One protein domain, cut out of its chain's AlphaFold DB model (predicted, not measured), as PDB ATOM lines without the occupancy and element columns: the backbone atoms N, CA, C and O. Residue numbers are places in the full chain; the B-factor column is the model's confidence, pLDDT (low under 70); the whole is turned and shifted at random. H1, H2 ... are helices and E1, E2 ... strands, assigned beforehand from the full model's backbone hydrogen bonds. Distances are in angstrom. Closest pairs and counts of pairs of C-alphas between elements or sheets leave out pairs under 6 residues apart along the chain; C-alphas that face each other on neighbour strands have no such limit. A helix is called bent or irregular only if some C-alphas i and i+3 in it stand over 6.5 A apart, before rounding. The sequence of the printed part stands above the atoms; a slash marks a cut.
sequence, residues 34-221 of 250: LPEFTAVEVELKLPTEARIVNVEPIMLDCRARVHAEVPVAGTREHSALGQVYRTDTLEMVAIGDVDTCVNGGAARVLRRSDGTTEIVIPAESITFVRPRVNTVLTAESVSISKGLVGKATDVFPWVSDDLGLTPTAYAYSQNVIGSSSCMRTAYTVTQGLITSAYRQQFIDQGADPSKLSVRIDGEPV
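AT A GLANCE: This is residues 34 to 221 of the 250 residues of an uncharacterized protein of Acidimicrobiales bacterium (UniProt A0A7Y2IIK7). A long, twisted sheet, built on the two long strands E3 and E4, curls round H3 and the first arm of the bent helix H4; at one end of this rod a small sheet of E5, E6 and E9 has the second arm, H4b, over one face. The printed part has 188 residues, with four named helices and nine named strands in the order E1 E2 E3 E4 E5 E6 E7 H1 E8 H2 H3 H4 E9, class mixed. The large sheet is branched and antiparallel, with E2 E3 E4 a meander, each strand the antiparallel neighbour of the one before; the small one, in the order E5 E6 E9, is mixed. The whole is only just loose, close to extended, with a radius of gyration of the C-alphas of 24.1 A and spans of 85 by 26 by 24 A.

HOW THE PARTS SIT: Begin at the hairpin of E3, residues 62 to 80, and E4, residues 83 to 102, where N 70 and O 94 are 2.8 A apart, within hydrogen-bond range. E3 bends by 52 degrees at residue 65 and E4 by 67 degrees at residue 86. On one side of E3 look for E1, residues 39 to 45, with N 43 and O 75 at 2.8 A, and E2, residues 50 to 57, its hairpin partner, with N 53 and O 67 at 2.9 A; E4 is on the other side. E4 has E3 on one side and, on the other side, E7, residues 126 to 133, with N 101 and O 127 at 2.8 A, and E8, residues 143 to 145, with N 91 and O 143 at 2.9 A. At the sheet's level stand H1, residues 135 to 139, height 1.6 A, and H2, residues 147 to 153, height 0.8 A. The sheet curls round H3, residues 165 to 178; the closest C-alphas of E3 and H3 are those of Val 70 and Ser 173, 6.2 A. H4, residues 180 to 204, was assigned as one helix by its hydrogen bonds but is bent, with C-alphas 189 and 192 6.8 A apart; its arms H4a, residues 180 to 189, and H4b, residues 192 to 204, stand at a steep tilt of 42 degrees. The sheet curls round H4a too, and H4b, on the same face, is over E3 at a height of 10.7 A. H4b is also on the sheet of the hairpin E5, residues 108 to 111, and E6, residues 117 to 122, with E9, residues 212 to 217, parallel to E6; its closest C-alphas to E9 are Thr 195 and Val 214, 6.0 A. There N 110 and O 118 are 2.8 A apart, and N 215 and O 119 2.9 A. Each O i to N i+4 pair is within hydrogen-bond range in H1, H3, H4a and H4b; H2 has 1 of 3, and 2 of 4 O i to N i+3 pairs.

IN THESE COORDINATES: Find C-alpha 62 at (29.603, 18.163, -38.996); E3 runs 51.8 A from there to C-alpha 80, and E4 returns over 54.6 A to C-alpha 102 at (23.741, 19.785, -39.061). E1, E2 and E7 measure 19.3, 20.7 and 21.4 A, H3 19.9 A, H4a 14.4 A and H4b 18.2 A; E9, 15.8 A long, ends at (11.909, 18.730, -34.391).

THE WHOLE: The two C-alphas farthest apart, Leu 34 and Asp 114, are 85.6 A apart. The printed part has no cut; the link from H2 to H3, 11 residues, is long. Look for pLDDT under 70 at residues 34 to 48, 59 to 61, 78 to 85 and 146 to 165; the mean of the printed part is 76.7.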
ATOM      1  N   LEU A  34      42.130 -26.738 -72.883       44.78
ATOM      2  CA  LEU A  34      41.537 -25.846 -71.890       44.78
ATOM      3  C   LEU A  34      40.082 -26.285 -71.688       44.78
ATOM      4  O   LEU A  34      39.315 -26.249 -72.652       44.78
ATOM      5  N   PRO A  35      39.678 -26.723 -70.481       46.41
ATOM      6  CA  PRO A  35      38.262 -26.860 -70.195       46.41
ATOM      7  C   PRO A  35      37.625 -25.479 -70.367       46.41
ATOM      8  O   PRO A  35      38.148 -24.485 -69.862       46.41
ATOM      9  N   GLU A  36      36.517 -25.402 -71.100       44.41
ATOM     10  CA  GLU A  36      35.694 -24.196 -71.112       44.41
ATOM     11  C   GLU A  36      35.234 -23.951 -69.666       44.41
ATOM     12  O   GLU A  36      34.460 -24.727 -69.100       44.41
ATOM     13  N   PHE A  37      35.795 -22.928 -69.019       53.34
ATOM     14  CA  PHE A  37      35.423 -22.539 -67.664       53.34
ATOM     15  C   PHE A  37      34.031 -21.912 -67.729       53.34
ATOM     16  O   PHE A  37      33.862 -20.779 -68.169       53.34
ATOM     17  N   THR A  38      33.025 -22.701 -67.368       50.47
ATOM     18  CA  THR A  38      31.619 -22.395 -67.649       50.47
ATOM     19  C   THR A  38      30.964 -21.441 -66.653       50.47
ATOM     20  O   THR A  38      29.995 -20.797 -67.038       50.47
ATOM     21  N   ALA A  39      31.445 -21.324 -65.407       56.97
ATOM     22  CA  ALA A  39      30.876 -20.381 -64.436       56.97
ATOM     23  C   ALA A  39      31.769 -20.158 -63.201       56.97
ATOM     24  O   ALA A  39      32.332 -21.103 -62.637       56.97
ATOM     25  N   VAL A  40      31.829 -18.902 -62.753       58.19
ATOM     26  CA  VAL A  40      32.345 -18.488 -61.443       58.19
ATOM     27  C   VAL A  40      31.162 -17.950 -60.650       58.19
ATOM     28  O   VAL A  40      30.533 -16.992 -61.088       58.19
ATOM     29  N   GLU A  41      30.885 -18.539 -59.491       58.00
ATOM     30  CA  GLU A  41      29.809 -18.096 -58.604       58.00
ATOM     31  C   GLU A  41      30.419 -17.452 -57.355       58.00
ATOM     32  O   GLU A  41      31.363 -17.979 -56.758       58.00
ATOM     33  N   VAL A  42      29.936 -16.264 -56.990       60.84
ATOM     34  CA  VAL A  42      30.398 -15.526 -55.810       60.84
ATOM     35  C   VAL A  42      29.207 -15.323 -54.894       60.84
ATOM     36  O   VAL A  42      28.275 -14.602 -55.232       60.84
ATOM     37  N   GLU A  43      29.275 -15.913 -53.711       62.16
ATOM     38  CA  GLU A  43      28.278 -15.758 -52.664       62.16
ATOM     39  C   GLU A  43      28.894 -14.969 -51.504       62.16
ATOM     40  O   GLU A  43      29.897 -15.370 -50.915       62.16
ATOM     41  N   LEU A  44      28.302 -13.828 -51.150       58.09
ATOM     42  CA  LEU A  44      28.630 -13.135 -49.907       58.09
ATOM     43  C   LEU A  44      27.566 -13.453 -48.864       58.09
ATOM     44  O   LEU A  44      26.373 -13.300 -49.111       58.09
ATOM     45  N   LYS A  45      28.004 -13.855 -47.674       61.72
ATOM     46  CA  LYS A  45      27.120 -14.075 -46.536       61.72
ATOM     47  C   LYS A  45      26.916 -12.761 -45.805       61.72
ATOM     48  O   LYS A  45      27.879 -12.076 -45.454       61.72
ATOM     49  N   LEU A  46      25.649 -12.427 -45.566       59.19
ATOM     50  CA  LEU A  46      25.300 -11.234 -44.807       59.19
ATOM     51  C   LEU A  46      25.868 -11.338 -43.379       59.19
ATOM     52  O   LEU A  46      25.720 -12.391 -42.747       59.19
ATOM     53  N   PRO A  47      26.470 -10.260 -42.848       61.91
ATOM     54  CA  PRO A  47      26.695 -10.118 -41.425       61.91
ATOM     55  C   PRO A  47      25.372 -10.305 -40.694       61.91
ATOM     56  O   PRO A  47      24.359  -9.708 -41.062       61.91
ATOM     57  N   THR A  48      25.390 -11.054 -39.599       59.44
ATOM     58  CA  THR A  48      24.270 -11.058 -38.651       59.44
ATOM     59  C   THR A  48      24.087  -9.701 -37.966       59.44
ATOM     60  O   THR A  48      22.988  -9.397 -37.514       59.44
ATOM     61  N   GLU A  49      25.137  -8.876 -37.894       70.69
ATOM     62  CA  GLU A  49      25.126  -7.581 -37.211       70.69
ATOM     63  C   GLU A  49      26.192  -6.628 -37.776       70.69
ATOM     64  O   GLU A  49      27.288  -7.055 -38.138       70.69
ATOM     65  N   ALA A  50      25.875  -5.333 -37.814       81.50
ATOM     66  CA  ALA A  50      26.845  -4.244 -37.918       81.50
ATOM     67  C   ALA A  50      26.917  -3.524 -36.566       81.50
ATOM     68  O   ALA A  50      25.897  -3.374 -35.892       81.50
ATOM     69  N   ARG A  51      28.105  -3.084 -36.149       85.19
ATOM     70  CA  ARG A  51      28.316  -2.525 -34.806       85.19
ATOM     71  C   ARG A  51      28.899  -1.130 -34.873       85.19
ATOM     72  O   ARG A  51      29.946  -0.934 -35.475       85.19
ATOM     73  N   ILE A  52      28.262  -0.171 -34.220       82.62
ATOM     74  CA  ILE A  52      28.846   1.143 -33.962       82.62
ATOM     75  C   ILE A  52      29.791   1.000 -32.773       82.62
ATOM     76  O   ILE A  52      29.360   0.653 -31.677       82.62
ATOM     77  N   VAL A  53      31.075   1.267 -32.999       87.69
ATOM     78  CA  VAL A  53      32.144   1.014 -32.020       87.69
ATOM     79  C   VAL A  53      32.670   2.276 -31.354       87.69
ATOM     80  O   VAL A  53      33.247   2.208 -30.274       87.69
ATOM     81  N   ASN A  54      32.497   3.434 -31.990       84.75
ATOM     82  CA  ASN A  54      32.950   4.705 -31.440       84.75
ATOM     83  C   ASN A  54      32.169   5.872 -32.046       84.75
ATOM     84  O   ASN A  54      31.757   5.820 -33.205       84.75
ATOM     85  N   VAL A  55      32.028   6.954 -31.282       82.06
ATOM     86  CA  VAL A  55      31.506   8.230 -31.773       82.06
ATOM     87  C   VAL A  55      32.465   9.347 -31.388       82.06
ATOM     88  O   VAL A  55      32.608   9.700 -30.220       82.06
ATOM     89  N   GLU A  56      33.117   9.921 -32.391       84.12
ATOM     90  CA  GLU A  56      34.056  11.022 -32.231       84.12
ATOM     91  C   GLU A  56      33.339  12.359 -32.490       84.12
ATOM     92  O   GLU A  56      32.774  12.553 -33.569       84.12
ATOM     93  N   PRO A  57      33.336  13.316 -31.549       76.94
ATOM     94  CA  PRO A  57      32.843  14.657 -31.830       76.94
ATOM     95  C   PRO A  57      33.789  15.360 -32.810       76.94
ATOM     96  O   PRO A  57      34.998  15.412 -32.596       76.94
ATOM     97  N   ILE A  58      33.231  15.952 -33.864       75.88
ATOM     98  CA  ILE A  58      33.998  16.696 -34.870       75.88
ATOM     99  C   ILE A  58      33.537  18.156 -34.910       75.88
ATOM    100  O   ILE A  58      32.395  18.481 -34.585       75.88
ATOM    101  N   MET A  59      34.462  19.054 -35.248       68.44
ATOM    102  CA  MET A  59      34.195  20.490 -35.385       68.44
ATOM    103  C   MET A  59      33.663  20.818 -36.791       68.44
ATOM    104  O   MET A  59      33.822  20.017 -37.710       68.44
ATOM    105  N   LEU A  60      33.159  22.052 -36.966       63.94
ATOM    106  CA  LEU A  60      32.600  22.636 -38.206       63.94
ATOM    107  C   LEU A  60      31.102  22.315 -38.413       63.94
ATOM    108  O   LEU A  60      30.330  22.331 -37.452       63.94
ATOM    109  N   ASP A  61      30.687  22.102 -39.667       67.44
ATOM    110  CA  ASP A  61      29.303  21.823 -40.085       67.44
ATOM    111  C   ASP A  61      28.855  20.393 -39.738       67.44
ATOM    112  O   ASP A  61      27.660  20.095 -39.643       67.44
ATOM    113  N   CYS A  62      29.826  19.509 -39.498       75.44
ATOM    114  CA  CYS A  62      29.603  18.163 -38.996       75.44
ATOM    115  C   CYS A  62      29.883  18.112 -37.497       75.44
ATOM    116  O   CYS A  62      30.776  18.797 -37.012       75.44
ATOM    117  N   ARG A  63      29.063  17.370 -36.749       77.50
ATOM    118  CA  ARG A  63      29.062  17.384 -35.274       77.50
ATOM    119  C   ARG A  63      29.598  16.102 -34.667       77.50
ATOM    120  O   ARG A  63      30.138  16.133 -33.566       77.50
ATOM    121  N   ALA A  64      29.457  14.991 -35.374       79.56
ATOM    122  CA  ALA A  64      29.969  13.710 -34.926       79.56
ATOM    123  C   ALA A  64      30.394  12.852 -36.115       79.56
ATOM    124  O   ALA A  64      29.789  12.925 -37.184       79.56
ATOM    125  N   ARG A  65      31.412  12.029 -35.900       85.06
ATOM    126  CA  ARG A  65      31.807  10.919 -36.750       85.06
ATOM    127  C   ARG A  65      31.494   9.630 -36.017       85.06
ATOM    128  O   ARG A  65      31.951   9.417 -34.899       85.06
ATOM    129  N   VAL A  66      30.707   8.778 -36.647       81.81
ATOM    130  CA  VAL A  66      30.306   7.487 -36.099       81.81
ATOM    131  C   VAL A  66      31.129   6.415 -36.789       81.81
ATOM    132  O   VAL A  66      31.080   6.311 -38.009       81.81
ATOM    133  N   HIS A  67      31.888   5.646 -36.017       87.94
ATOM    134  CA  HIS A  67      32.692   4.534 -36.509       87.94
ATOM    135  C   HIS A  67      31.906   3.235 -36.392       87.94
ATOM    136  O   HIS A  67      31.348   2.945 -35.332       87.94
ATOM    137  N   ALA A  68      31.894   2.451 -37.464       87.12
ATOM    138  CA  ALA A  68      31.184   1.186 -37.530       87.12
ATOM    139  C   ALA A  68      32.092   0.049 -38.008       87.12
ATOM    140  O   ALA A  68      32.943   0.241 -38.877       87.12
ATOM    141  N   GLU A  69      31.867  -1.135 -37.454       89.38
ATOM    142  CA  GLU A  69      32.480  -2.395 -37.844       89.38
ATOM    143  C   GLU A  69      31.432  -3.314 -38.476       89.38
ATOM    144  O   GLU A  69      30.342  -3.512 -37.930       89.38
ATOM    145  N   VAL A  70      31.765  -3.886 -39.634       85.88
ATOM    146  CA  VAL A  70      30.901  -4.810 -40.375       85.88
ATOM    147  C   VAL A  70      31.672  -6.099 -40.672       85.88
ATOM    148  O   VAL A  70      32.523  -6.099 -41.565       85.88
ATOM    149  N   PRO A  71      31.405  -7.203 -39.953       83.56
ATOM    150  CA  PRO A  71      31.999  -8.498 -40.258       83.56
ATOM    151  C   PRO A  71      31.367  -9.082 -41.526       83.56
ATOM    152  O   PRO A  71      30.180  -9.378 -41.561       83.56
ATOM    153  N   VAL A  72      32.158  -9.273 -42.575       77.69
ATOM    154  CA  VAL A  72      31.736  -9.853 -43.850       77.69
ATOM    155  C   VAL A  72      32.432 -11.189 -44.053       77.69
ATOM    156  O   VAL A  72      33.653 -11.297 -43.932       77.69
ATOM    157  N   ALA A  73      31.645 -12.198 -44.410       77.38
ATOM    158  CA  ALA A  73      32.148 -13.482 -44.867       77.38
ATOM    159  C   ALA A  73      31.709 -13.711 -46.315       77.38
ATOM    160  O   ALA A  73      30.588 -13.380 -46.694       77.38
ATOM    161  N   GLY A  74      32.584 -14.280 -47.131       72.88
ATOM    162  CA  GLY A  74      32.321 -14.556 -48.536       72.88
ATOM    163  C   GLY A  74      32.882 -15.895 -48.968       72.88
ATOM    164  O   GLY A  74      33.888 -16.365 -48.442       72.88
ATOM    165  N   THR A  75      32.237 -16.502 -49.950       71.81
ATOM    166  CA  THR A  75      32.657 -17.728 -50.616       71.81
ATOM    167  C   THR A  75      32.610 -17.520 -52.121       71.81
ATOM    168  O   THR A  75      31.657 -16.966 -52.657       71.81
ATOM    169  N   ARG A  76      33.649 -17.951 -52.828       72.75
ATOM    170  CA  ARG A  76      33.692 -17.962 -54.290       72.75
ATOM    171  C   ARG A  76      33.965 -19.371 -54.759       72.75
ATOM    172  O   ARG A  76      35.014 -19.934 -54.449       72.75
ATOM    173  N   GLU A  77      33.039 -19.914 -55.525       72.12
ATOM    174  CA  GLU A  77      33.147 -21.243 -56.099       72.12
ATOM    175  C   GLU A  77      33.551 -21.148 -57.567       72.12
ATOM    176  O   GLU A  77      33.001 -20.384 -58.362       72.12
ATOM    177  N   HIS A  78      34.556 -21.938 -57.928       69.31
ATOM    178  CA  HIS A  78      34.995 -22.095 -59.304       69.31
ATOM    179  C   HIS A  78      34.530 -23.456 -59.795       69.31
ATOM    180  O   HIS A  78      34.874 -24.492 -59.210       69.31
ATOM    181  N   SER A  79      33.759 -23.447 -60.877       62.91
ATOM    182  CA  SER A  79      33.172 -24.653 -61.445       62.91
ATOM    183  C   SER A  79      33.663 -24.898 -62.871       62.91
ATOM    184  O   SER A  79      33.829 -23.979 -63.674       62.91
ATOM    185  N   ALA A  80      33.900 -26.167 -63.191       67.25
ATOM    186  CA  ALA A  80      34.172 -26.632 -64.545       67.25
ATOM    187  C   ALA A  80      33.360 -27.906 -64.780       67.25
ATOM    188  O   ALA A  80      33.324 -28.783 -63.916       67.25
ATOM    189  N   LEU A  81      32.683 -28.011 -65.929       68.25
ATOM    190  CA  LEU A  81      31.846 -29.175 -66.272       68.25
ATOM    191  C   LEU A  81      30.777 -29.506 -65.203       68.25
ATOM    192  O   LEU A  81      30.468 -30.672 -64.961       68.25
ATOM    193  N   GLY A  82      30.232 -28.483 -64.534       68.06
ATOM    194  CA  GLY A  82      29.235 -28.645 -63.467       68.06
ATOM    195  C   GLY A  82      29.781 -29.206 -62.147       68.06
ATOM    196  O   GLY A  82      28.996 -29.596 -61.288       68.06
ATOM    197  N   GLN A  83      31.106 -29.264 -61.971       68.38
ATOM    198  CA  GLN A  83      31.753 -29.675 -60.725       68.38
ATOM    199  C   GLN A  83      32.580 -28.527 -60.142       68.38
ATOM    200  O   GLN A  83      33.374 -27.900 -60.847       68.38
ATOM    201  N   VAL A  84      32.411 -28.267 -58.843       69.25
ATOM    202  CA  VAL A  84      33.209 -27.285 -58.097       69.25
ATOM    203  C   VAL A  84      34.594 -27.871 -57.846       69.25
ATOM    204  O   VAL A  84      34.730 -28.899 -57.183       69.25
ATOM    205  N   TYR A  85      35.632 -27.231 -58.383       66.44
ATOM    206  CA  TYR A  85      37.019 -27.688 -58.230       66.44
ATOM    207  C   TYR A  85      37.827 -26.830 -57.249       66.44
ATOM    208  O   TYR A  85      38.909 -27.238 -56.817       66.44
ATOM    209  N   ARG A  86      37.326 -25.639 -56.899       70.88
ATOM    210  CA  ARG A  86      37.971 -24.704 -55.973       70.88
ATOM    211  C   ARG A  86      36.919 -23.836 -55.286       70.88
ATOM    212  O   ARG A  86      36.043 -23.297 -55.951       70.88
ATOM    213  N   THR A  87      37.079 -23.661 -53.980       74.38
ATOM    214  CA  THR A  87      36.288 -22.730 -53.172       74.38
ATOM    215  C   THR A  87      37.251 -21.806 -52.444       74.38
ATOM    216  O   THR A  87      38.067 -22.268 -51.643       74.38
ATOM    217  N   ASP A  88      37.168 -20.516 -52.743       71.94
ATOM    218  CA  ASP A  88      37.891 -19.467 -52.037       71.94
ATOM    219  C   ASP A  88      36.978 -18.891 -50.953       71.94
ATOM    220  O   ASP A  88      35.807 -18.623 -51.210       71.94
ATOM    221  N   THR A  89      37.494 -18.687 -49.745       73.81
ATOM    222  CA  THR A  89      36.759 -18.026 -48.661       73.81
ATOM    223  C   THR A  89      37.401 -16.684 -48.340       73.81
ATOM    224  O   THR A  89      38.628 -16.557 -48.346       73.81
ATOM    225  N   LEU A  90      36.569 -15.700 -48.018       75.62
ATOM    226  CA  LEU A  90      36.946 -14.386 -47.520       75.62
ATOM    227  C   LEU A  90      36.337 -14.195 -46.132       75.62
ATOM    228  O   LEU A  90      35.137 -14.382 -45.956       75.62
ATOM    229  N   GLU A  91      37.148 -13.751 -45.186       79.62
ATOM    230  CA  GLU A  91      36.690 -13.169 -43.927       79.62
ATOM    231  C   GLU A  91      37.282 -11.764 -43.815       79.62
ATOM    232  O   GLU A  91      38.461 -11.555 -44.106       79.62
ATOM    233  N   MET A  92      36.456 -10.787 -43.452       80.62
ATOM    234  CA  MET A  92      36.848  -9.383 -43.373       80.62
ATOM    235  C   MET A  92      36.043  -8.683 -42.283       80.62
ATOM    236  O   MET A  92      34.843  -8.893 -42.170       80.62
ATOM    237  N   VAL A  93      36.673  -7.800 -41.517       86.38
ATOM    238  CA  VAL A  93      35.973  -6.841 -40.654       86.38
ATOM    239  C   VAL A  93      36.156  -5.461 -41.262       86.38
ATOM    240  O   VAL A  93      37.237  -4.877 -41.186       86.38
ATOM    241  N   ALA A  94      35.106  -4.963 -41.910       85.00
ATOM    242  CA  ALA A  94      35.125  -3.648 -42.524       85.00
ATOM    243  C   ALA A  94      35.013  -2.575 -41.457       85.00
ATOM    244  O   ALA A  94      34.035  -2.545 -40.715       85.00
ATOM    245  N   ILE A  95      35.991  -1.681 -41.421       86.38
ATOM    246  CA  ILE A  95      35.994  -0.538 -40.517       86.38
ATOM    247  C   ILE A  95      35.626   0.680 -41.342       86.38
ATOM    248  O   ILE A  95      36.334   1.040 -42.284       86.38
ATOM    249  N   GLY A  96      34.520   1.318 -40.997       87.94
ATOM    250  CA  GLY A  96      34.036   2.488 -41.699       87.94
ATOM    251  C   GLY A  96      33.588   3.602 -40.782       87.94
ATOM    252  O   GLY A  96      33.609   3.485 -39.556       87.94
ATOM    253  N   ASP A  97      33.210   4.710 -41.399       87.88
ATOM    254  CA  ASP A  97      32.668   5.854 -40.694       87.88
ATOM    255  C   ASP A  97      31.546   6.542 -41.476       87.88
ATOM    256  O   ASP A  97      31.407   6.388 -42.692       87.88
ATOM    257  N   VAL A  98      30.733   7.301 -40.747       86.81
ATOM    258  CA  VAL A  98      29.764   8.244 -41.300       86.81
ATOM    259  C   VAL A  98      29.818   9.545 -40.509       86.81
ATOM    260  O   VAL A  98      29.894   9.536 -39.278       86.81
ATOM    261  N   ASP A  99      29.791  10.677 -41.210       87.38
ATOM    262  CA  ASP A  99      29.737  11.990 -40.572       87.38
ATOM    263  C   ASP A  99      28.266  12.424 -40.416       87.38
ATOM    264  O   ASP A  99      27.514  12.466 -41.392       87.38
ATOM    265  N   THR A 100      27.861  12.796 -39.202       87.00
ATOM    266  CA  THR A 100      26.561  13.421 -38.915       87.00
ATOM    267  C   THR A 100      26.718  14.935 -38.948       87.00
ATOM    268  O   THR A 100      27.402  15.522 -38.099       87.00
ATOM    269  N   CYS A 101      26.061  15.586 -39.904       86.38
ATOM    270  CA  CYS A 101      26.162  17.022 -40.135       86.38
ATOM    271  C   CYS A 101      24.839  17.740 -39.904       86.38
ATOM    272  O   CYS A 101      23.771  17.198 -40.164       86.38
ATOM    273  N   VAL A 102      24.914  18.967 -39.386       84.69
ATOM    274  CA  VAL A 102      23.741  19.785 -39.061       84.69
ATOM    275  C   VAL A 102      23.893  21.129 -39.751       84.69
ATOM    276  O   VAL A 102      24.823  21.878 -39.453       84.69
ATOM    277  N   ASN A 103      22.959  21.468 -40.639       85.12
ATOM    278  CA  ASN A 103      22.927  22.795 -41.241       85.12
ATOM    279  C   ASN A 103      22.535  23.839 -40.182       85.12
ATOM    280  O   ASN A 103      21.357  24.038 -39.878       85.12
ATOM    281  N   GLY A 104      23.538  24.534 -39.640       74.06
ATOM    282  CA  GLY A 104      23.350  25.516 -38.572       74.06
ATOM    283  C   GLY A 104      22.425  26.680 -38.941       74.06
ATOM    284  O   GLY A 104      21.785  27.239 -38.052       74.06
ATOM    285  N   GLY A 105      22.299  27.015 -40.231       79.69
ATOM    286  CA  GLY A 105      21.409  28.076 -40.711       79.69
ATOM    287  C   GLY A 105      19.922  27.718 -40.666       79.69
ATOM    288  O   GLY A 105      19.080  28.611 -40.709       79.69
ATOM    289  N   ALA A 106      19.587  26.431 -40.554       84.38
ATOM    290  CA  ALA A 106      18.206  25.965 -40.454       84.38
ATOM    291  C   ALA A 106      17.670  25.980 -39.008       84.38
ATOM    292  O   ALA A 106      16.459  25.897 -38.792       84.38
ATOM    293  N   ALA A 107      18.552  26.096 -38.009       85.94
ATOM    294  CA  ALA A 107      18.153  26.137 -36.609       85.94
ATOM    295  C   ALA A 107      17.391  27.433 -36.290       85.94
ATOM    296  O   ALA A 107      17.834  28.543 -36.592       85.94
ATOM    297  N   ARG A 108      16.237  27.300 -35.632       89.00
ATOM    298  CA  ARG A 108      15.403  28.430 -35.210       89.00
ATOM    299  C   ARG A 108      15.683  28.768 -33.755       89.00
ATOM    300  O   ARG A 108      15.616  27.895 -32.895       89.00
ATOM    301  N   VAL A 109      15.944  30.042 -33.476       90.06
ATOM    302  CA  VAL A 109      16.161  30.544 -32.113       90.06
ATOM    303  C   VAL A 109      14.895  31.241 -31.626       90.06
ATOM    304  O   VAL A 109      14.538  32.314 -32.112       90.06
ATOM    305  N   LEU A 110      14.221  30.639 -30.651       92.50
ATOM    306  CA  LEU A 110      13.030  31.177 -30.007       92.50
ATOM    307  C   LEU A 110      13.423  31.775 -28.657       92.50
ATOM    308  O   LEU A 110      13.889  31.073 -27.764       92.50
ATOM    309  N   ARG A 111      13.225  33.081 -28.489       91.44
ATOM    310  CA  ARG A 111      13.396  33.748 -27.193       91.44
ATOM    311  C   ARG A 111      12.046  33.804 -26.493       91.44
ATOM    312  O   ARG A 111      11.095  34.352 -27.047       91.44
ATOM    313  N   ARG A 112      11.957  33.227 -25.300       90.44
ATOM    314  CA  ARG A 112      10.729  33.192 -24.505       90.44
ATOM    315  C   ARG A 112      10.650  34.393 -23.567       90.44
ATOM    316  O   ARG A 112      11.657  35.000 -23.203       90.44
ATOM    317  N   SER A 113       9.429  34.735 -23.163       89.69
ATOM    318  CA  SER A 113       9.153  35.857 -22.257       89.69
ATOM    319  C   SER A 113       9.692  35.651 -20.838       89.69
ATOM    320  O   SER A 113       9.855  36.622 -20.109       89.69
ATOM    321  N   ASP A 114       9.980  34.405 -20.450       89.44
ATOM    322  CA  ASP A 114      10.621  34.038 -19.178       89.44
ATOM    323  C   ASP A 114      12.155  34.223 -19.193       89.44
ATOM    324  O   ASP A 114      12.831  33.933 -18.206       89.44
ATOM    325  N   GLY A 115      12.716  34.717 -20.303       85.75
ATOM    326  CA  GLY A 115      14.152  34.923 -20.478       85.75
ATOM    327  C   GLY A 115      14.923  33.671 -20.904       85.75
ATOM    328  O   GLY A 115      16.148  33.740 -21.021       85.75
ATOM    329  N   THR A 116      14.243  32.548 -21.154       92.19
ATOM    330  CA  THR A 116      14.859  31.343 -21.723       92.19
ATOM    331  C   THR A 116      14.966  31.429 -23.245       92.19
ATOM    332  O   THR A 116      14.217  32.136 -23.926       92.19
ATOM    333  N   THR A 117      15.943  30.714 -23.793       92.88
ATOM    334  CA  THR A 117      16.153  30.544 -25.230       92.88
ATOM    335  C   THR A 117      15.920  29.081 -25.588       92.88
ATOM    336  O   THR A 117      16.456  28.185 -24.944       92.88
ATOM    337  N   GLU A 118      15.126  28.828 -26.620       93.00
ATOM    338  CA  GLU A 118      14.941  27.505 -27.207       93.00
ATOM    339  C   GLU A 118      15.541  27.486 -28.614       93.00
ATOM    340  O   GLU A 118      15.194  28.311 -29.458       93.00
ATOM    341  N   ILE A 119      16.442  26.540 -28.867       90.31
ATOM    342  CA  ILE A 119      16.967  26.248 -30.200       90.31
ATOM    343  C   ILE A 119      16.207  25.043 -30.744       90.31
ATOM    344  O   ILE A 119      16.290  23.944 -30.195       90.31
ATOM    345  N   VAL A 120      15.473  25.260 -31.833       91.69
ATOM    346  CA  VAL A 120      14.729  24.219 -32.542       91.69
ATOM    347  C   VAL A 120      15.502  23.844 -33.799       91.69
ATOM    348  O   VAL A 120      15.626  24.657 -34.717       91.69
ATOM    349  N   ILE A 121      16.021  22.621 -33.831       90.25
ATOM    350  CA  ILE A 121      16.772  22.067 -34.959       90.25
ATOM    351  C   ILE A 121      15.796  21.229 -35.792       90.25
ATOM    352  O   ILE A 121      15.350  20.191 -35.307       90.25
ATOM    353  N   PRO A 122      15.427  21.653 -37.009       90.56
ATOM    354  CA  PRO A 122      14.607  20.823 -37.883       90.56
ATOM    355  C   PRO A 122      15.332  19.513 -38.207       90.56
ATOM    356  O   PRO A 122      16.516  19.544 -38.554       90.56
ATOM    357  N   ALA A 123      14.668  18.365 -38.099       88.56
ATOM    358  CA  ALA A 123      15.304  17.074 -38.362       88.56
ATOM    359  C   ALA A 123      15.797  16.945 -39.813       88.56
ATOM    360  O   ALA A 123      16.836  16.334 -40.051       88.56
ATOM    361  N   GLU A 124      15.136  17.610 -40.763       88.06
ATOM    362  CA  GLU A 124      15.554  17.701 -42.164       88.06
ATOM    363  C   GLU A 124      16.871  18.472 -42.377       88.06
ATOM    364  O   GLU A 124      17.467  18.397 -43.448       88.06
ATOM    365  N   SER A 125      17.349  19.208 -41.366       88.62
ATOM    366  CA  SER A 125      18.666  19.864 -41.401       88.62
ATOM    367  C   SER A 125      19.818  18.947 -40.997       88.62
ATOM    368  O   SER A 125      20.981  19.345 -41.127       88.62
ATOM    369  N   ILE A 126      19.506  17.745 -40.502       87.81
ATOM    370  CA  ILE A 126      20.478  16.730 -40.113       87.81
ATOM    371  C   ILE A 126      20.701  15.813 -41.311       87.81
ATOM    372  O   ILE A 126      19.772  15.199 -41.827       87.81
ATOM    373  N   THR A 127      21.947  15.730 -41.756       87.06
ATOM    374  CA  THR A 127      22.349  14.941 -42.920       87.06
ATOM    375  C   THR A 127      23.471  13.993 -42.542       87.06
ATOM    376  O   THR A 127      24.338  14.328 -41.735       87.06
ATOM    377  N   PHE A 128      23.452  12.806 -43.138       84.94
ATOM    378  CA  PHE A 128      24.487  11.796 -42.966       84.94
ATOM    379  C   PHE A 128      25.325  11.775 -44.228       84.94
ATOM    380  O   PHE A 128      24.814  11.578 -45.331       84.94
ATOM    381  N   VAL A 129      26.608  12.072 -44.074       83.19
ATOM    382  CA  VAL A 129      27.487  12.383 -45.192       83.19
ATOM    383  C   VAL A 129      28.611  11.363 -45.248       83.19
ATOM    384  O   VAL A 129      29.256  11.075 -44.241       83.19
ATOM    385  N   ARG A 130      28.879  10.878 -46.468       70.44
ATOM    386  CA  ARG A 130      30.028  10.028 -46.814       70.44
ATOM    387  C   ARG A 130      30.145   8.788 -45.909       70.44
ATOM    388  O   ARG A 130      31.106   8.717 -45.146       70.44
ATOM    389  N   PRO A 131      29.243   7.793 -46.019       76.75
ATOM    390  CA  PRO A 131      29.562   6.461 -45.522       76.75
ATOM    391  C   PRO A 131      30.805   5.966 -46.267       76.75
ATOM    392  O   PRO A 131      30.817   5.882 -47.500       76.75
ATOM    393  N   ARG A 132      31.886   5.719 -45.532       82.12
ATOM    394  CA  ARG A 132      33.178   5.302 -46.086       82.12
ATOM    395  C   ARG A 132      33.623   4.028 -45.406       82.12
ATOM    396  O   ARG A 132      33.447   3.882 -44.204       82.12
ATOM    397  N   VAL A 133      34.285   3.164 -46.164       82.56
ATOM    398  CA  VAL A 133      35.098   2.091 -45.592       82.56
ATOM    399  C   VAL A 133      36.551   2.543 -45.621       82.56
ATOM    400  O   VAL A 133      37.068   2.955 -46.661       82.56
ATOM    401  N   ASN A 134      37.218   2.490 -44.474       83.06
ATOM    402  CA  ASN A 134      38.650   2.695 -44.381       83.06
ATOM    403  C   ASN A 134      39.348   1.428 -44.880       83.06
ATOM    404  O   ASN A 134      39.512   0.455 -44.145       83.06
ATOM    405  N   THR A 135      39.745   1.448 -46.150       74.69
ATOM    406  CA  THR A 135      40.386   0.309 -46.818       74.69
ATOM    407  C   THR A 135      41.709  -0.088 -46.177       74.69
ATOM    408  O   THR A 135      42.051  -1.261 -46.190       74.69
ATOM    409  N   VAL A 136      42.437   0.854 -45.573       76.25
ATOM    410  CA  VAL A 136      43.718   0.566 -44.915       76.25
ATOM    411  C   VAL A 136      43.492  -0.217 -43.626       76.25
ATOM    412  O   VAL A 136      44.067  -1.287 -43.466       76.25
ATOM    413  N   LEU A 137      42.614   0.274 -42.745       75.50
ATOM    414  CA  LEU A 137      42.300  -0.419 -41.489       75.50
ATOM    415  C   LEU A 137      41.582  -1.750 -41.736       75.50
ATOM    416  O   LEU A 137      41.828  -2.733 -41.050       75.50
ATOM    417  N   THR A 138      40.718  -1.796 -42.749       78.12
ATOM    418  CA  THR A 138      40.020  -3.028 -43.123       78.12
ATOM    419  C   THR A 138      40.979  -4.065 -43.705       78.12
ATOM    420  O   THR A 138      40.824  -5.248 -43.427       78.12
ATOM    421  N   ALA A 139      41.999  -3.661 -44.472       71.12
ATOM    422  CA  ALA A 139      42.954  -4.597 -45.068       71.12
ATOM    423  C   ALA A 139      43.716  -5.432 -44.024       71.12
ATOM    424  O   ALA A 139      44.112  -6.553 -44.329       71.12
ATOM    425  N   GLU A 140      43.881  -4.925 -42.798       76.31
ATOM    426  CA  GLU A 140      44.520  -5.660 -41.700       76.31
ATOM    427  C   GLU A 140      43.693  -6.865 -41.222       76.31
ATOM    428  O   GLU A 140      44.256  -7.818 -40.687       76.31
ATOM    429  N   SER A 141      42.371  -6.847 -41.430       75.62
ATOM    430  CA  SER A 141      41.455  -7.919 -41.023       75.62
ATOM    431  C   SER A 141      41.115  -8.899 -42.152       75.62
ATOM    432  O   SER A 141      40.447  -9.903 -41.905       75.62
ATOM    433  N   VAL A 142      41.560  -8.627 -43.385       74.44
ATOM    434  CA  VAL A 142      41.254  -9.462 -44.553       74.44
ATOM    435  C   VAL A 142      42.016 -10.783 -44.475       74.44
ATOM    436  O   VAL A 142      43.242 -10.832 -44.572       74.44
ATOM    437  N   SER A 143      41.267 -11.876 -44.385       74.81
ATOM    438  CA  SER A 143      41.766 -13.242 -44.476       74.81
ATOM    439  C   SER A 143      41.175 -13.915 -45.710       74.81
ATOM    440  O   SER A 143      39.957 -14.003 -45.864       74.81
ATOM    441  N   ILE A 144      42.044 -14.393 -46.605       71.25
ATOM    442  CA  ILE A 144      41.646 -15.143 -47.801       71.25
ATOM    443  C   ILE A 144      42.224 -16.550 -47.704       71.25
ATOM    444  O   ILE A 144      43.441 -16.730 -47.606       71.25
ATOM    445  N   SER A 145      41.362 -17.560 -47.786       70.94
ATOM    446  CA  SER A 145      41.776 -18.960 -47.872       70.94
ATOM    447  C   SER A 145      41.385 -19.533 -49.226       70.94
ATOM    448  O   SER A 145      40.209 -19.620 -49.559       70.94
ATOM    449  N   LYS A 146      42.386 -19.964 -50.001       63.00
ATOM    450  CA  LYS A 146      42.210 -20.585 -51.328       63.00
ATOM    451  C   LYS A 146      42.042 -22.120 -51.280       63.00
ATOM    452  O   LYS A 146      42.129 -22.805 -52.299       63.00
ATOM    453  N   GLY A 147      41.900 -22.705 -50.084       61.12
ATOM    454  CA  GLY A 147      41.931 -24.160 -49.889       61.12
ATOM    455  C   GLY A 147      43.272 -24.824 -50.277       61.12
ATOM    456  O   GLY A 147      44.209 -24.191 -50.764       61.12
ATOM    457  N   LEU A 148      43.397 -26.136 -50.037       52.34
ATOM    458  CA  LEU A 148      44.620 -26.918 -50.320       52.34
ATOM    459  C   LEU A 148      44.903 -27.074 -51.828       52.34
ATOM    460  O   LEU A 148      46.062 -27.137 -52.230       52.34
ATOM    461  N   VAL A 149      43.852 -27.099 -52.655       52.22
ATOM    462  CA  VAL A 149      43.925 -27.263 -54.120       52.22
ATOM    463  C   VAL A 149      44.221 -25.931 -54.834       52.22
ATOM    464  O   VAL A 149      44.918 -25.919 -55.850       52.22
ATOM    465  N   GLY A 150      43.795 -24.790 -54.277       50.62
ATOM    466  CA  GLY A 150      44.091 -23.459 -54.827       50.62
ATOM    467  C   GLY A 150      45.586 -23.129 -54.831       50.62
ATOM    468  O   GLY A 150      46.112 -22.669 -55.838       50.62
ATOM    469  N   LYS A 151      46.320 -23.499 -53.770       50.22
ATOM    470  CA  LYS A 151      47.785 -23.302 -53.695       50.22
ATOM    471  C   LYS A 151      48.571 -24.053 -54.776       50.22
ATOM    472  O   LYS A 151      49.682 -23.652 -55.102       50.22
ATOM    473  N   ALA A 152      48.026 -25.150 -55.304       46.88
ATOM    474  CA  ALA A 152      48.658 -25.930 -56.369       46.88
ATOM    475  C   ALA A 152      48.324 -25.399 -57.775       46.88
ATOM    476  O   ALA A 152      49.064 -25.668 -58.718       46.88
ATOM    477  N   THR A 153      47.226 -24.648 -57.917       44.91
ATOM    478  CA  THR A 153      46.742 -24.120 -59.203       44.91
ATOM    479  C   THR A 153      47.176 -22.676 -59.477       44.91
ATOM    480  O   THR A 153      47.147 -22.268 -60.632       44.91
ATOM    481  N   ASP A 154      47.698 -21.950 -58.479       44.31
ATOM    482  CA  ASP A 154      48.288 -20.598 -58.623       44.31
ATOM    483  C   ASP A 154      49.538 -20.549 -59.547       44.31
ATOM    484  O   ASP A 154      50.012 -19.475 -59.905       44.31
ATOM    485  N   VAL A 155      50.087 -21.695 -59.977       44.53
ATOM    486  CA  VAL A 155      51.154 -21.756 -61.004       44.53
ATOM    487  C   VAL A 155      50.605 -21.472 -62.413       44.53
ATOM    488  O   VAL A 155      51.375 -21.228 -63.345       44.53
ATOM    489  N   PHE A 156      49.282 -21.492 -62.589       41.75
ATOM    490  CA  PHE A 156      48.638 -21.298 -63.879       41.75
ATOM    491  C   PHE A 156      48.164 -19.842 -64.062       41.75
ATOM    492  O   PHE A 156      47.232 -19.411 -63.383       41.75
ATOM    493  N   PRO A 157      48.752 -19.079 -65.007       35.50
ATOM    494  CA  PRO A 157      48.557 -17.628 -65.141       35.50
ATOM    495  C   PRO A 157      47.146 -17.178 -65.567       35.50
ATOM    496  O   PRO A 157      46.893 -15.981 -65.651       35.50
ATOM    497  N   TRP A 158      46.231 -18.105 -65.858       42.53
ATOM    498  CA  TRP A 158      44.842 -17.813 -66.241       42.53
ATOM    499  C   TRP A 158      43.849 -17.889 -65.075       42.53
ATOM    500  O   TRP A 158      42.677 -17.564 -65.248       42.53
ATOM    501  N   VAL A 159      44.285 -18.319 -63.887       44.56
ATOM    502  CA  VAL A 159      43.447 -18.322 -62.684       44.56
ATOM    503  C   VAL A 159      43.508 -16.917 -62.090       44.56
ATOM    504  O   VAL A 159      44.338 -16.624 -61.240       44.56
ATOM    505  N   SER A 160      42.698 -16.008 -62.636       41.59
ATOM    506  CA  SER A 160      42.728 -14.583 -62.301       41.59
ATOM    507  C   SER A 160      42.530 -14.348 -60.796       41.59
ATOM    508  O   SER A 160      41.440 -14.594 -60.264       41.59
ATOM    509  N   ASP A 161      43.554 -13.810 -60.140       44.59
ATOM    510  CA  ASP A 161      43.502 -13.342 -58.749       44.59
ATOM    511  C   ASP A 161      42.673 -12.049 -58.583       44.59
ATOM    512  O   ASP A 161      42.290 -11.703 -57.468       44.59
ATOM    513  N   ASP A 162      42.329 -11.371 -59.685       44.06
ATOM    514  CA  ASP A 162      41.801  -9.998 -59.666       44.06
ATOM    515  C   ASP A 162      40.264  -9.859 -59.673       44.06
ATOM    516  O   ASP A 162      39.752  -8.752 -59.506       44.06
ATOM    517  N   LEU A 163      39.489 -10.942 -59.826       52.38
ATOM    518  CA  LEU A 163      38.015 -10.853 -59.807       52.38
ATOM    519  C   LEU A 163      37.487 -10.961 -58.367       52.38
ATOM    520  O   LEU A 163      37.423 -12.025 -57.749       52.38
ATOM    521  N   GLY A 164      37.249  -9.785 -57.794       61.28
ATOM    522  CA  GLY A 164      37.604  -9.498 -56.416       61.28
ATOM    523  C   GLY A 164      36.505  -9.688 -55.379       61.28
ATOM    524  O   GLY A 164      35.775  -8.750 -55.076       61.28
ATOM    525  N   LEU A 165      36.511 -10.849 -54.714       67.81
ATOM    526  CA  LEU A 165      35.836 -11.071 -53.423       67.81
ATOM    527  C   LEU A 165      36.038  -9.885 -52.463       67.81
ATOM    528  O   LEU A 165      35.095  -9.426 -51.828       67.81
ATOM    529  N   THR A 166      37.267  -9.367 -52.393       71.56
ATOM    530  CA  THR A 166      37.640  -8.239 -51.537       71.56
ATOM    531  C   THR A 166      36.967  -6.919 -51.963       71.56
ATOM    532  O   THR A 166      36.260  -6.349 -51.135       71.56
ATOM    533  N   PRO A 167      37.091  -6.424 -53.215       73.81
ATOM    534  CA  PRO A 167      36.280  -5.317 -53.732       73.81
ATOM    535  C   PRO A 167      34.769  -5.460 -53.507       73.81
ATOM    536  O   PRO A 167      34.130  -4.497 -53.084       73.81
ATOM    537  N   THR A 168      34.197  -6.648 -53.734       72.38
ATOM    538  CA  THR A 168      32.764  -6.896 -53.506       72.38
ATOM    539  C   THR A 168      32.408  -6.757 -52.034       72.38
ATOM    540  O   THR A 168      31.420  -6.109 -51.696       72.38
ATOM    541  N   ALA A 169      33.234  -7.307 -51.146       74.06
ATOM    542  CA  ALA A 169      33.037  -7.181 -49.713       74.06
ATOM    543  C   ALA A 169      33.152  -5.722 -49.250       74.06
ATOM    544  O   ALA A 169      32.329  -5.280 -48.456       74.06
ATOM    545  N   TYR A 170      34.105  -4.947 -49.785       78.88
ATOM    546  CA  TYR A 170      34.229  -3.513 -49.502       78.88
ATOM    547  C   TYR A 170      32.971  -2.734 -49.877       78.88
ATOM    548  O   TYR A 170      32.454  -1.956 -49.072       78.88
ATOM    549  N   ALA A 171      32.481  -2.951 -51.097       76.75
ATOM    550  CA  ALA A 171      31.305  -2.265 -51.604       76.75
ATOM    551  C   ALA A 171      30.067  -2.651 -50.772       76.75
ATOM    552  O   ALA A 171      29.333  -1.789 -50.290       76.75
ATOM    553  N   TYR A 172      29.900  -3.945 -50.492       79.19
ATOM    554  CA  TYR A 172      28.845  -4.449 -49.620       79.19
ATOM    555  C   TYR A 172      28.874  -3.802 -48.222       79.19
ATOM    556  O   TYR A 172      27.853  -3.302 -47.748       79.19
ATOM    557  N   SER A 173      30.040  -3.737 -47.574       82.12
ATOM    558  CA  SER A 173      30.188  -3.094 -46.263       82.12
ATOM    559  C   SER A 173      29.820  -1.615 -46.289       82.12
ATOM    560  O   SER A 173      29.204  -1.127 -45.344       82.12
ATOM    561  N   GLN A 174      30.153  -0.903 -47.367       81.31
ATOM    562  CA  GLN A 174      29.768   0.496 -47.528       81.31
ATOM    563  C   GLN A 174      28.242   0.661 -47.581       81.31
ATOM    564  O   GLN A 174      27.713   1.574 -46.945       81.31
ATOM    565  N   ASN A 175      27.532  -0.250 -48.258       82.44
ATOM    566  CA  ASN A 175      26.068  -0.272 -48.264       82.44
ATOM    567  C   ASN A 175      25.479  -0.590 -46.884       82.44
ATOM    568  O   ASN A 175      24.514   0.049 -46.471       82.44
ATOM    569  N   VAL A 176      26.069  -1.523 -46.132       82.56
ATOM    570  CA  VAL A 176      25.628  -1.809 -44.756       82.56
ATOM    571  C   VAL A 176      25.804  -0.585 -43.858       82.56
ATOM    572  O   VAL A 176      24.866  -0.202 -43.159       82.56
ATOM    573  N   ILE A 177      26.965   0.074 -43.911       84.38
ATOM    574  CA  ILE A 177      27.234   1.295 -43.136       84.38
ATOM    575  C   ILE A 177      26.267   2.411 -43.529       84.38
ATOM    576  O   ILE A 177      25.784   3.114 -42.653       84.38
ATOM    577  N   GLY A 178      25.962   2.564 -44.821       82.25
ATOM    578  CA  GLY A 178      25.012   3.556 -45.329       82.25
ATOM    579  C   GLY A 178      23.534   3.203 -45.136       82.25
ATOM    580  O   GLY A 178      22.684   4.023 -45.470       82.25
ATOM    581  N   SER A 179      23.211   2.012 -44.623       84.44
ATOM    582  CA  SER A 179      21.828   1.551 -44.470       84.44
ATOM    583  C   SER A 179      21.020   2.421 -43.511       84.44
ATOM    584  O   SER A 179      21.543   2.985 -42.543       84.44
ATOM    585  N   SER A 180      19.704   2.461 -43.718       85.44
ATOM    586  CA  SER A 180      18.786   3.188 -42.841       85.44
ATOM    587  C   SER A 180      18.873   2.735 -41.379       85.44
ATOM    588  O   SER A 180      18.777   3.567 -40.472       85.44
ATOM    589  N   SER A 181      19.135   1.444 -41.130       86.06
ATOM    590  CA  SER A 181      19.366   0.923 -39.779       86.06
ATOM    591  C   SER A 181      20.595   1.557 -39.135       86.06
ATOM    592  O   SER A 181      20.488   2.042 -38.009       86.06
ATOM    593  N   CYS A 182      21.746   1.578 -39.815       83.81
ATOM    594  CA  CYS A 182      22.953   2.178 -39.248       83.81
ATOM    595  C   CYS A 182      22.831   3.692 -39.097       83.81
ATOM    596  O   CYS A 182      23.267   4.228 -38.079       83.81
ATOM    597  N   MET A 183      22.174   4.383 -40.031       86.69
ATOM    598  CA  MET A 183      21.951   5.825 -39.912       86.69
ATOM    599  C   MET A 183      21.026   6.177 -38.741       86.69
ATOM    600  O   MET A 183      21.298   7.133 -38.015       86.69
ATOM    601  N   ARG A 184      19.976   5.386 -38.489       88.50
ATOM    602  CA  ARG A 184      19.090   5.593 -37.331       88.50
ATOM    603  C   ARG A 184      19.816   5.351 -36.006       88.50
ATOM    604  O   ARG A 184      19.657   6.135 -35.065       88.50
ATOM    605  N   THR A 185      20.633   4.303 -35.920       87.75
ATOM    606  CA  THR A 185      21.432   4.037 -34.715       87.75
ATOM    607  C   THR A 185      22.476   5.143 -34.511       87.75
ATOM    608  O   THR A 185      22.559   5.712 -33.423       87.75
ATOM    609  N   ALA A 186      23.181   5.555 -35.570       86.31
ATOM    610  CA  ALA A 186      24.119   6.681 -35.557       86.31
ATOM    611  C   ALA A 186      23.449   7.986 -35.100       86.31
ATOM    612  O   ALA A 186      23.989   8.711 -34.263       86.31
ATOM    613  N   TYR A 187      22.246   8.278 -35.597       88.19
ATOM    614  CA  TYR A 187      21.450   9.420 -35.156       88.19
ATOM    615  C   TYR A 187      21.187   9.372 -33.650       88.19
ATOM    616  O   TYR A 187      21.481  10.335 -32.945       88.19
ATOM    617  N   THR A 188      20.697   8.235 -33.154       88.62
ATOM    618  CA  THR A 188      20.323   8.049 -31.743       88.62
ATOM    619  C   THR A 188      21.499   8.333 -30.812       88.62
ATOM    620  O   THR A 188      21.361   9.091 -29.854       88.62
ATOM    621  N   VAL A 189      22.684   7.804 -31.135       85.69
ATOM    622  CA  VAL A 189      23.894   8.025 -30.330       85.69
ATOM    623  C   VAL A 189      24.388   9.479 -30.434       85.69
ATOM    624  O   VAL A 189      24.900  10.046 -29.471       85.69
ATOM    625  N   THR A 190      24.195  10.141 -31.579       87.88
ATOM    626  CA  THR A 190      24.728  11.495 -31.821       87.88
ATOM    627  C   THR A 190      23.821  12.639 -31.354       87.88
ATOM    628  O   THR A 190      24.308  13.763 -31.200       87.88
ATOM    629  N   GLN A 191      22.542  12.395 -31.038       88.12
ATOM    630  CA  GLN A 191      21.612  13.426 -30.540       88.12
ATOM    631  C   GLN A 191      22.161  14.194 -29.324       88.12
ATOM    632  O   GLN A 191      22.049  15.426 -29.245       88.12
ATOM    633  N   GLY A 192      22.788  13.478 -28.384       84.06
ATOM    634  CA  GLY A 192      23.394  14.074 -27.193       84.06
ATOM    635  C   GLY A 192      24.562  15.004 -27.530       84.06
ATOM    636  O   GLY A 192      24.673  16.088 -26.952       84.06
ATOM    637  N   LEU A 193      25.387  14.634 -28.513       84.69
ATOM    638  CA  LEU A 193      26.529  15.435 -28.960       84.69
ATOM    639  C   LEU A 193      26.083  16.703 -29.686       84.69
ATOM    640  O   LEU A 193      26.602  17.780 -29.402       84.69
ATOM    641  N   ILE A 194      25.066  16.604 -30.550       83.19
ATOM    642  CA  ILE A 194      24.468  17.770 -31.218       83.19
ATOM    643  C   ILE A 194      23.957  18.760 -30.166       83.19
ATOM    644  O   ILE A 194      24.300  19.941 -30.191       83.19
ATOM    645  N   THR A 195      23.189  18.270 -29.191       86.31
ATOM    646  CA  THR A 195      22.655  19.097 -28.100       86.31
ATOM    647  C   THR A 195      23.767  19.742 -27.270       86.31
ATOM    648  O   THR A 195      23.695  20.926 -26.933       86.31
ATOM    649  N   SER A 196      24.817  18.980 -26.961       86.50
ATOM    650  CA  SER A 196      25.958  19.453 -26.171       86.50
ATOM    651  C   SER A 196      26.765  20.520 -26.911       86.50
ATOM    652  O   SER A 196      27.164  21.504 -26.296       86.50
ATOM    653  N   ALA A 197      26.922  20.396 -28.231       84.69
ATOM    654  CA  ALA A 197      27.601  21.394 -29.053       84.69
ATOM    655  C   ALA A 197      26.886  22.756 -29.019       84.69
ATOM    656  O   ALA A 197      27.529  23.787 -28.829       84.69
ATOM    657  N   TYR A 198      25.551  22.775 -29.123       85.56
ATOM    658  CA  TYR A 198      24.776  24.019 -29.005       85.56
ATOM    659  C   TYR A 198      24.847  24.628 -27.599       85.56
ATOM    660  O   TYR A 198      24.921  25.849 -27.462       85.56
ATOM    661  N   ARG A 199      24.866  23.794 -26.551       88.00
ATOM    662  CA  ARG A 199      25.080  24.267 -25.174       88.00
ATOM    663  C   ARG A 199      26.452  24.902 -25.003       88.00
ATOM    664  O   ARG A 199      26.533  25.990 -24.443       88.00
ATOM    665  N   GLN A 200      27.501  24.265 -25.518       87.31
ATOM    666  CA  GLN A 200      28.854  24.808 -25.453       87.31
ATOM    667  C   GLN A 200      28.944  26.143 -26.195       87.31
ATOM    668  O   GLN A 200      29.424  27.118 -25.631       87.31
ATOM    669  N   GLN A 201      28.368  26.238 -27.396       86.12
ATOM    670  CA  GLN A 201      28.324  27.493 -28.148       86.12
ATOM    671  C   GLN A 201      27.615  28.623 -27.377       86.12
ATOM    672  O   GLN A 201      28.018  29.780 -27.471       86.12
ATOM    673  N   PHE A 202      26.568  28.310 -26.609       88.81
ATOM    674  CA  PHE A 202      25.865  29.288 -25.774       88.81
ATOM    675  C   PHE A 202      26.722  29.758 -24.587       88.81
ATOM    676  O   PHE A 202      26.746  30.950 -24.281       88.81
ATOM    677  N   ILE A 203      27.476  28.840 -23.973       89.94
ATOM    678  CA  ILE A 203      28.458  29.147 -22.920       89.94
ATOM    679  C   ILE A 203      29.574  30.037 -23.473       89.94
ATOM    680  O   ILE A 203      29.902  31.055 -22.867       89.94
ATOM    681  N   ASP A 204      30.117  29.699 -24.643       88.69
ATOM    682  CA  ASP A 204      31.212  30.435 -25.285       88.69
ATOM    683  C   ASP A 204      30.807  31.876 -25.653       88.69
ATOM    684  O   ASP A 204      31.648  32.770 -25.730       88.69
ATOM    685  N   GLN A 205      29.506  32.128 -25.831       87.94
ATOM    686  CA  GLN A 205      28.932  33.463 -26.039       87.94
ATOM    687  C   GLN A 205      28.668  34.233 -24.731       87.94
ATOM    688  O   GLN A 205      28.117  35.334 -24.765       87.94
ATOM    689  N   GLY A 206      29.057  33.682 -23.579       89.81
ATOM    690  CA  GLY A 206      28.894  34.298 -22.263       89.81
ATOM    691  C   GLY A 206      27.482  34.186 -21.685       89.81
ATOM    692  O   GLY A 206      27.133  34.953 -20.785       89.81
ATOM    693  N   ALA A 207      26.654  33.270 -22.195       89.81
ATOM    694  CA  ALA A 207      25.291  33.066 -21.721       89.81
ATOM    695  C   ALA A 207      25.179  31.876 -20.749       89.81
ATOM    696  O   ALA A 207      25.989  30.952 -20.745       89.81
ATOM    697  N   ASP A 208      24.154  31.911 -19.896       89.94
ATOM    698  CA  ASP A 208      23.906  30.889 -18.873       89.94
ATOM    699  C   ASP A 208      23.256  29.634 -19.495       89.94
ATOM    700  O   ASP A 208      22.108  29.715 -19.943       89.94
ATOM    701  N   PRO A 209      23.923  28.461 -19.498       88.25
ATOM    702  CA  PRO A 209      23.409  27.253 -20.144       88.25
ATOM    703  C   PRO A 209      22.103  26.739 -19.528       88.25
ATOM    704  O   PRO A 209      21.358  26.035 -20.205       88.25
ATOM    705  N   SER A 210      21.782  27.109 -18.281       89.81
ATOM    706  CA  SER A 210      20.506  26.742 -17.650       89.81
ATOM    707  C   SER A 210      19.300  27.431 -18.298       89.81
ATOM    708  O   SER A 210      18.169  26.967 -18.164       89.81
ATOM    709  N   LYS A 211      19.539  28.510 -19.053       91.50
ATOM    710  CA  LYS A 211      18.516  29.249 -19.802       91.50
ATOM    711  C   LYS A 211      18.333  28.742 -21.228       91.50
ATOM    712  O   LYS A 211      17.558  29.345 -21.969       91.50
ATOM    713  N   LEU A 212      19.027  27.673 -21.624       91.94
ATOM    714  CA  LEU A 212      18.960  27.106 -22.965       91.94
ATOM    715  C   LEU A 212      18.231  25.757 -22.974       91.94
ATOM    716  O   LEU A 212      18.630  24.810 -22.298       91.94
ATOM    717  N   SER A 213      17.230  25.641 -23.841       92.38
ATOM    718  CA  SER A 213      16.674  24.361 -24.280       92.38
ATOM    719  C   SER A 213      17.061  24.103 -25.735       92.38
ATOM    720  O   SER A 213      17.036  25.020 -26.553       92.38
ATOM    721  N   VAL A 214      17.409  22.863 -26.074       89.88
ATOM    722  CA  VAL A 214      17.677  22.439 -27.454       89.88
ATOM    723  C   VAL A 214      16.755  21.267 -27.755       89.88
ATOM    724  O   VAL A 214      16.700  20.313 -26.980       89.88
ATOM    725  N   ARG A 215      16.021  21.346 -28.865       91.06
ATOM    726  CA  ARG A 215      15.082  20.312 -29.303       91.06
ATOM    727  C   ARG A 215      15.273  20.047 -30.788       91.06
ATOM    728  O   ARG A 215      15.315  20.987 -31.579       91.06
ATOM    729  N   ILE A 216      15.350  18.772 -31.156       89.81
ATOM    730  CA  ILE A 216      15.264  18.344 -32.554       89.81
ATOM    731  C   ILE A 216      13.782  18.126 -32.880       89.81
ATOM    732  O   ILE A 216      13.063  17.497 -32.105       89.81
ATOM    733  N   ASP A 217      13.312  18.720 -33.973       91.94
ATOM    734  CA  ASP A 217      11.909  18.730 -34.391       91.94
ATOM    735  C   ASP A 217      11.720  17.745 -35.553       91.94
ATOM    736  O   ASP A 217      12.145  18.025 -36.671       91.94
ATOM    737  N   GLY A 218      11.122  16.584 -35.271       88.62
ATOM    738  CA  GLY A 218      10.923  15.492 -36.235       88.62
ATOM    739  C   GLY A 218      11.974  14.376 -36.162       88.62
ATOM    740  O   GLY A 218      12.788  14.333 -35.240       88.62
ATOM    741  N   GLU A 219      11.943  13.473 -37.146       86.00
ATOM    742  CA  GLU A 219      12.932  12.402 -37.354       86.00
ATOM    743  C   GLU A 219      13.591  12.588 -38.734       86.00
ATOM    744  O   GLU A 219      12.878  12.886 -39.699       86.00
ATOM    745  N   PRO A 220      14.927  12.456 -38.859       84.38
ATOM    746  CA  PRO A 220      15.584  12.514 -40.159       84.38
ATOM    747  C   PRO A 220      15.088  11.397 -41.083       84.38
ATOM    748  O   PRO A 220      14.769  10.295 -40.640       84.38
ATOM    749  N   VAL A 221      15.057  11.667 -42.386       82.19
ATOM    750  CA  VAL A 221      14.750  10.637 -43.383       82.19
ATOM    751  C   VAL A 221      16.015   9.830 -43.654       82.19
ATOM    752  O   VAL A 221      17.033  10.382 -44.069       82.19
TER     753      VAL A 221